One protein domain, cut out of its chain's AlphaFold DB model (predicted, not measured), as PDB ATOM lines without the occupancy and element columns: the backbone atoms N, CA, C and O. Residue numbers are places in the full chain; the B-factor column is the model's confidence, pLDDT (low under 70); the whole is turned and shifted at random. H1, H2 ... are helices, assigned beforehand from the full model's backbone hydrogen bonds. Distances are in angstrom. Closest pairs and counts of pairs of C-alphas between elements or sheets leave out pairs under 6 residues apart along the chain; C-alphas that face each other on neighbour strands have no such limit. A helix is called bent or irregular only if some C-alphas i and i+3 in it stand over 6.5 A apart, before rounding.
ATOM      1  N   LYS A 140     141.726 150.528 290.909       77.44
ATOM      2  CA  LYS A 140     143.093 151.060 290.905       77.44
ATOM      3  C   LYS A 140     143.845 150.739 292.200       77.44
ATOM      4  O   LYS A 140     145.008 150.342 292.148       77.44
ATOM      5  N   ALA A 141     143.202 150.908 293.353       74.50
ATOM      6  CA  ALA A 141     143.802 150.591 294.645       74.50
ATOM      7  C   ALA A 141     143.994 149.075 294.827       74.50
ATOM      8  O   ALA A 141     145.070 148.663 295.255       74.50
ATOM      9  N   MET A 142     143.039 148.243 294.390       75.81
ATOM     10  CA  MET A 142     143.190 146.781 294.384       75.81
ATOM     11  C   MET A 142     144.336 146.322 293.484       75.81
ATOM     12  O   MET A 142     145.125 145.458 293.865       75.81
ATOM     13  N   ARG A 143     144.472 146.921 292.296       76.69
ATOM     14  CA  ARG A 143     145.589 146.641 291.393       76.69
ATOM     15  C   ARG A 143     146.926 147.009 292.033       76.69
ATOM     16  O   ARG A 143     147.852 146.207 291.982       76.69
ATOM     17  N   ASN A 144     147.018 148.174 292.671       73.69
ATOM     18  CA  ASN A 144     148.228 148.579 293.386       73.69
ATOM     19  C   ASN A 144     148.567 147.612 294.525       73.69
ATOM     20  O   ASN A 144     149.720 147.211 294.647       73.69
ATOM     21  N   LEU A 145     147.573 147.198 295.314       74.75
ATOM     22  CA  LEU A 145     147.755 146.242 296.404       74.75
ATOM     23  C   LEU A 145     148.295 144.898 295.896       74.75
ATOM     24  O   LEU A 145     149.262 144.388 296.451       74.75
ATOM     25  N   ARG A 146     147.757 144.371 294.787       73.69
ATOM     26  CA  ARG A 146     148.265 143.142 294.147       73.69
ATOM     27  C   ARG A 146     149.722 143.268 293.694       73.69
ATOM     28  O   ARG A 146     150.490 142.328 293.858       73.69
ATOM     29  N   VAL A 147     150.109 144.424 293.151       74.12
ATOM     30  CA  VAL A 147     151.497 144.681 292.729       74.12
ATOM     31  C   VAL A 147     152.440 144.784 293.936       74.12
ATOM     32  O   VAL A 147     153.569 144.320 293.853       74.12
ATOM     33  N   ILE A 148     151.991 145.362 295.055       70.94
ATOM     34  CA  ILE A 148     152.777 145.450 296.301       70.94
ATOM     35  C   ILE A 148     152.922 144.079 296.970       70.94
ATOM     36  O   ILE A 148     153.993 143.768 297.484       70.94
ATOM     37  N   ALA A 149     151.867 143.261 296.949       70.44
ATOM     38  CA  ALA A 149     151.868 141.925 297.534       70.44
ATOM     39  C   ALA A 149     152.742 140.928 296.751       70.44
ATOM     40  O   ALA A 149     153.326 140.020 297.342       70.44
ATOM     41  N   ASP A 150     152.860 141.087 295.428       74.12
ATOM     42  CA  ASP A 150     153.748 140.257 294.618       74.12
ATOM     43  C   ASP A 150     155.169 140.830 294.608       74.12
ATOM     44  O   ASP A 150     155.509 141.732 293.838       74.12
ATOM     45  N   TRP A 151     156.033 140.243 295.434       69.44
ATOM     46  CA  TRP A 151     157.442 140.620 295.536       69.44
ATOM     47  C   TRP A 151     158.184 140.598 294.182       69.44
ATOM     48  O   TRP A 151     159.158 141.327 293.989       69.44
ATOM     49  N   ARG A 152     157.714 139.820 293.195       72.12
ATOM     50  CA  ARG A 152     158.315 139.765 291.848       72.12
ATOM     51  C   ARG A 152     158.050 141.035 291.039       72.12
ATOM     52  O   ARG A 152     158.816 141.347 290.128       72.12
ATOM     53  N   LEU A 153     156.995 141.778 291.372       72.25
ATOM     54  CA  LEU A 153     156.581 143.004 290.687       72.25
ATOM     55  C   LEU A 153     157.140 144.279 291.346       72.25
ATOM     56  O   LEU A 153     156.900 145.383 290.857       72.25
ATOM     57  N   LEU A 154     157.959 144.155 292.398       69.06
ATOM     58  CA  LEU A 154     158.564 145.294 293.104       69.06
ATOM     59  C   LEU A 154     159.424 146.192 292.203       69.06
ATOM     60  O   LEU A 154     159.457 147.407 292.403       69.06
ATOM     61  N   LYS A 155     160.067 145.633 291.168       70.06
ATOM     62  CA  LYS A 155     160.826 146.426 290.182       70.06
ATOM     63  C   LYS A 155     159.939 147.415 289.424       70.06
ATOM     64  O   LYS A 155     160.391 148.500 289.070       70.06
ATOM     65  N   GLU A 156     158.677 147.067 289.189       70.88
ATOM     66  CA  GLU A 156     157.711 147.965 288.551       70.88
ATOM     67  C   GLU A 156     157.238 149.062 289.518       70.88
ATOM     68  O   GLU A 156     156.944 150.178 289.092       70.88
ATOM     69  N   LEU A 157     157.226 148.802 290.830       70.25
ATOM     70  CA  LEU A 157     156.925 149.821 291.844       70.25
ATOM     71  C   LEU A 157     158.034 150.865 291.957       70.25
ATOM     72  O   LEU A 157     157.742 152.052 292.108       70.25
ATOM     73  N   GLU A 158     159.291 150.436 291.838       69.75
ATOM     74  CA  GLU A 158     160.448 151.329 291.807       69.75
ATOM     75  C   GLU A 158     160.414 152.249 290.577       69.75
ATOM     76  O   GLU A 158     160.518 153.469 290.724       69.75
ATOM     77  N   LYS A 159     160.170 151.684 289.383       72.81
ATOM     78  CA  LYS A 159     160.050 152.440 288.121       72.81
ATOM     79  C   LYS A 159     158.934 153.483 288.150       72.81
ATOM     80  O   LYS A 159     159.104 154.576 287.623       72.81
ATOM     81  N   ASN A 160     157.810 153.157 288.784       73.69
ATOM     82  CA  ASN A 160     156.641 154.034 288.848       73.69
ATOM     83  C   ASN A 160     156.696 155.049 290.004       73.69
ATOM     84  O   ASN A 160     155.707 155.736 290.257       73.69
ATOM     85  N   GLY A 161     157.815 155.136 290.737       73.19
ATOM     86  CA  GLY A 161     157.967 156.077 291.850       73.19
ATOM     87  C   GLY A 161     156.998 155.821 293.009       73.19
ATOM     88  O   GLY A 161     156.659 156.751 293.739       73.19
ATOM     89  N   ASN A 162     156.526 154.582 293.180       76.75
ATOM     90  CA  ASN A 162     155.547 154.254 294.209       76.75
ATOM     91  C   ASN A 162     156.153 154.459 295.614       76.75
ATOM     92  O   ASN A 162     157.280 154.011 295.850       76.75
ATOM     93  N   PRO A 163     155.433 155.076 296.571       74.94
ATOM     94  CA  PRO A 163     155.940 155.293 297.931       74.94
ATOM     95  C   PRO A 163     156.353 153.993 298.642       74.94
ATOM     96  O   PRO A 163     157.286 154.007 299.441       74.94
ATOM     97  N   ASN A 164     155.752 152.852 298.290       75.31
ATOM     98  CA  ASN A 164     156.072 151.544 298.869       75.31
ATOM     99  C   ASN A 164     157.371 150.922 298.338       75.31
ATOM    100  O   ASN A 164     157.780 149.864 298.815       75.31
ATOM    101  N   ARG A 165     158.078 151.582 297.409       76.56
ATOM    102  CA  ARG A 165     159.416 151.155 296.955       76.56
ATOM    103  C   ARG A 165     160.414 150.986 298.104       76.56
ATOM    104  O   ARG A 165     161.378 150.243 297.966       76.56
ATOM    105  N   ILE A 166     160.170 151.645 299.241       77.25
ATOM    106  CA  ILE A 166     160.972 151.524 300.465       77.25
ATOM    107  C   ILE A 166     161.100 150.075 300.957       77.25
ATOM    108  O   ILE A 166     162.109 149.731 301.562       77.25
ATOM    109  N   PHE A 167     160.125 149.208 300.659       78.94
ATOM    110  CA  PHE A 167     160.137 147.802 301.070       78.94
ATOM    111  C   PHE A 167     160.916 146.886 300.119       78.94
ATOM    112  O   PHE A 167     161.101 145.711 300.423       78.94
ATOM    113  N   HIS A 168     161.410 147.388 298.985       79.19
ATOM    114  CA  HIS A 168     162.171 146.570 298.038       79.19
ATOM    115  C   HIS A 168     163.428 145.952 298.674       79.19
ATOM    116  O   HIS A 168     163.745 144.791 298.415       79.19
ATOM    117  N   GLU A 169     164.113 146.701 299.542       83.94
ATOM    118  CA  GLU A 169     165.275 146.205 300.286       83.94
ATOM    119  C   GLU A 169     164.912 145.007 301.170       83.94
ATOM    120  O   GLU A 169     165.640 144.013 301.191       83.94
ATOM    121  N   TYR A 170     163.743 145.062 301.813       84.81
ATOM    122  CA  TYR A 170     163.271 144.012 302.707       84.81
ATOM    123  C   TYR A 170     163.049 142.706 301.953       84.81
ATOM    124  O   TYR A 170     163.606 141.677 302.324       84.81
ATOM    125  N   PHE A 171     162.326 142.749 300.838       80.44
ATOM    126  CA  PHE A 171     162.069 141.542 300.051       80.44
ATOM    127  C   PHE A 171     163.325 140.966 299.394       80.44
ATOM    128  O   PHE A 171     163.399 139.763 299.161       80.44
ATOM    129  N   LYS A 172     164.312 141.811 299.075       80.75
ATOM    130  CA  LYS A 172     165.534 141.376 298.391       80.75
ATOM    131  C   LYS A 172     166.608 140.860 299.348       80.75
ATOM    132  O   LYS A 172     167.316 139.919 299.000       80.75
ATOM    133  N   LEU A 173     166.783 141.516 300.493       84.50
ATOM    134  CA  LEU A 173     167.924 141.315 301.394       84.50
ATOM    135  C   LEU A 173     167.511 140.933 302.821       84.50
ATOM    136  O   LEU A 173     168.378 140.623 303.630       84.50
ATOM    137  N   GLY A 174     166.220 140.986 303.153       84.31
ATOM    138  CA  GLY A 174     165.743 140.845 304.532       84.31
ATOM    139  C   GLY A 174     166.063 142.054 305.420       84.31
ATOM    140  O   GLY A 174     165.941 141.964 306.639       84.31
ATOM    141  N   LEU A 175     166.476 143.179 304.825       88.19
ATOM    142  CA  LEU A 175     166.870 144.403 305.527       88.19
ATOM    143  C   LEU A 175     165.894 145.537 305.230       88.19
ATOM    144  O   LEU A 175     165.369 145.638 304.129       88.19
ATOM    145  N   PHE A 176     165.695 146.442 306.178       87.75
ATOM    146  CA  PHE A 176     164.936 147.664 305.952       87.75
ATOM    147  C   PHE A 176     165.755 148.870 306.404       87.75
ATOM    148  O   PHE A 176     166.211 148.921 307.543       87.75
ATOM    149  N   LYS A 177     165.972 149.834 305.500       86.06
ATOM    150  CA  LYS A 177     166.891 150.968 305.700       86.06
ATOM    151  C   LYS A 177     168.305 150.512 306.088       86.06
ATOM    152  O   LYS A 177     168.936 151.116 306.952       86.06
ATOM    153  N   LYS A 178     168.812 149.463 305.432       88.75
ATOM    154  CA  LYS A 178     170.116 148.822 305.699       88.75
ATOM    155  C   LYS A 178     170.273 148.215 307.097       88.75
ATOM    156  O   LYS A 178     171.397 147.970 307.525       88.75
ATOM    157  N   MET A 179     169.173 147.965 307.799       90.56
ATOM    158  CA  MET A 179     169.171 147.360 309.130       90.56
ATOM    159  C   MET A 179     168.384 146.045 309.126       90.56
ATOM    160  O   MET A 179     167.410 145.926 308.375       90.56
ATOM    161  N   PRO A 180     168.752 145.059 309.960       91.19
ATOM    162  CA  PRO A 180     167.893 143.916 310.243       91.19
ATOM    163  C   PRO A 180     166.510 144.370 310.723       91.19
ATOM    164  O   PRO A 180     166.398 145.332 311.486       91.19
ATOM    165  N   LEU A 181     165.449 143.667 310.314       86.06
ATOM    166  CA  LEU A 181     164.078 144.033 310.689       86.06
ATOM    167  C   LEU A 181     163.884 144.185 312.200       86.06
ATOM    168  O   LEU A 181     163.227 145.130 312.627       86.06
ATOM    169  N   LEU A 182     164.453 143.271 312.993       86.56
ATOM    170  CA  LEU A 182     164.316 143.284 314.451       86.56
ATOM    171  C   LEU A 182     164.910 144.563 315.063       86.56
ATOM    172  O   LEU A 182     164.310 145.163 315.948       86.56
ATOM    173  N   GLU A 183     166.047 145.018 314.540       89.50
ATOM    174  CA  GLU A 183     166.668 146.275 314.961       89.50
ATOM    175  C   GLU A 183     165.850 147.480 314.492       89.50
ATOM    176  O   GLU A 183     165.679 148.454 315.224       89.50
ATOM    177  N   TRP A 184     165.287 147.418 313.281       90.69
ATOM    178  CA  TRP A 184     164.441 148.488 312.763       90.69
ATOM    179  C   TRP A 184     163.157 148.671 313.577       90.69
ATOM    180  O   TRP A 184     162.810 149.811 313.887       90.69
ATOM    181  N   VAL A 185     162.461 147.601 313.968       88.62
ATOM    182  CA  VAL A 185     161.240 147.720 314.791       88.62
ATOM    183  C   VAL A 185     161.539 148.204 316.212       88.62
ATOM    184  O   VAL A 185     160.698 148.852 316.822       88.62
ATOM    185  N   GLN A 186     162.745 147.950 316.723       87.56
ATOM    186  CA  GLN A 186     163.194 148.440 318.032       87.56
ATOM    187  C   GLN A 186     163.764 149.867 317.982       87.56
ATOM    188  O   GLN A 186     163.976 150.484 319.026       87.56
ATOM    189  N   SER A 187     164.026 150.411 316.790       86.88
ATOM    190  CA  SER A 187     164.605 151.748 316.649       86.88
ATOM    191  C   SER A 187     163.616 152.856 317.033       86.88
ATOM    192  O   SER A 187     162.420 152.801 316.734       86.88
TER     193      SER A 187
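AT A GLANCE: This is residues 140 to 187 of the 211 residues of an uncharacterized protein of Janthinobacterium sp. S3M3 (UniProt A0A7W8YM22). Three helices make a zigzag that fills one part of a rod, and a short fourth helix, H4, is at the far end of the rod, beyond a small looped stretch. H1 makes one end of the rod and meets H2 at a corner; H2 folds back and H3 turns again, so that H1 and H3 run nearly the same way with H2 set steeply to both. The printed part has 48 residues with four named helices, in the order H1, H2, H3, H4, and no named strand; the class is all helix. The whole is only just loose, close to compact, with a radius of gyration of the C-alphas of 11.6 A, and it spans 34 by 16 by 16 A.

HOW THE PARTS SIT: H1, residues 140 to 149, and H2, residues 151 to 159, touch only at the corner by their link, and the closest C-alphas, those of Val 147 and Leu 153, are 5.7 A apart. Their lines stand at a steep tilt of 59 degrees, opposite ways. H2 touches H3, residues 163 to 173, and the closest C-alphas, those of Glu 158 and Arg 165, are 5.3 A apart. These two stand at a steep tilt of 47 degrees, opposite ways. H1 and H3 are close but not clearly touching: their closest C-alphas, those of Ile 148 and Asn 164, are 7.4 A apart, at a shallow tilt of 18 degrees, the same way. H4, residues 181 to 186, is apart from H1 and H2, and only just apart from H3, with a closest C-alpha distance of 8.0 A. Between H3 and H4, residues 175 to 176 form a short antiparallel pairing with residues 179 to 180. In H1 and H4 every O i to N i+4 pair is within hydrogen-bond range; in H2 it is 3 of 5, and in H3 3 of 7, beside 5 of 8 O i to N i+3 pairs.

IN THESE COORDINATES: H1 begins at C-alpha 140, at (143.093, 151.060, 290.905), and is 14.3 A long from first to last C-alpha. H2 is 14.2 A long and irregular, with C-alphas 152 and 155 7.3 A apart. H3 begins at C-alpha 163, at (155.940, 155.293, 297.931), and is 18.7 A long; it is only just irregular, with C-alphas 166 and 169 6.8 A apart. H4 is 8.6 A long and ends at C-alpha 186, at (163.194, 148.440, 318.032).

THE WHOLE: The two C-alphas farthest apart, those of Lys 140 and Glu 183, are 34.0 A apart. The printed part has no cut. The links from H1 to H2 and from H2 to H3 are tight, and the one from H3 to H4, seven residues, is short. The mean pLDDT of the printed part is 78.9; residues 151, 154 and 158 are under 70.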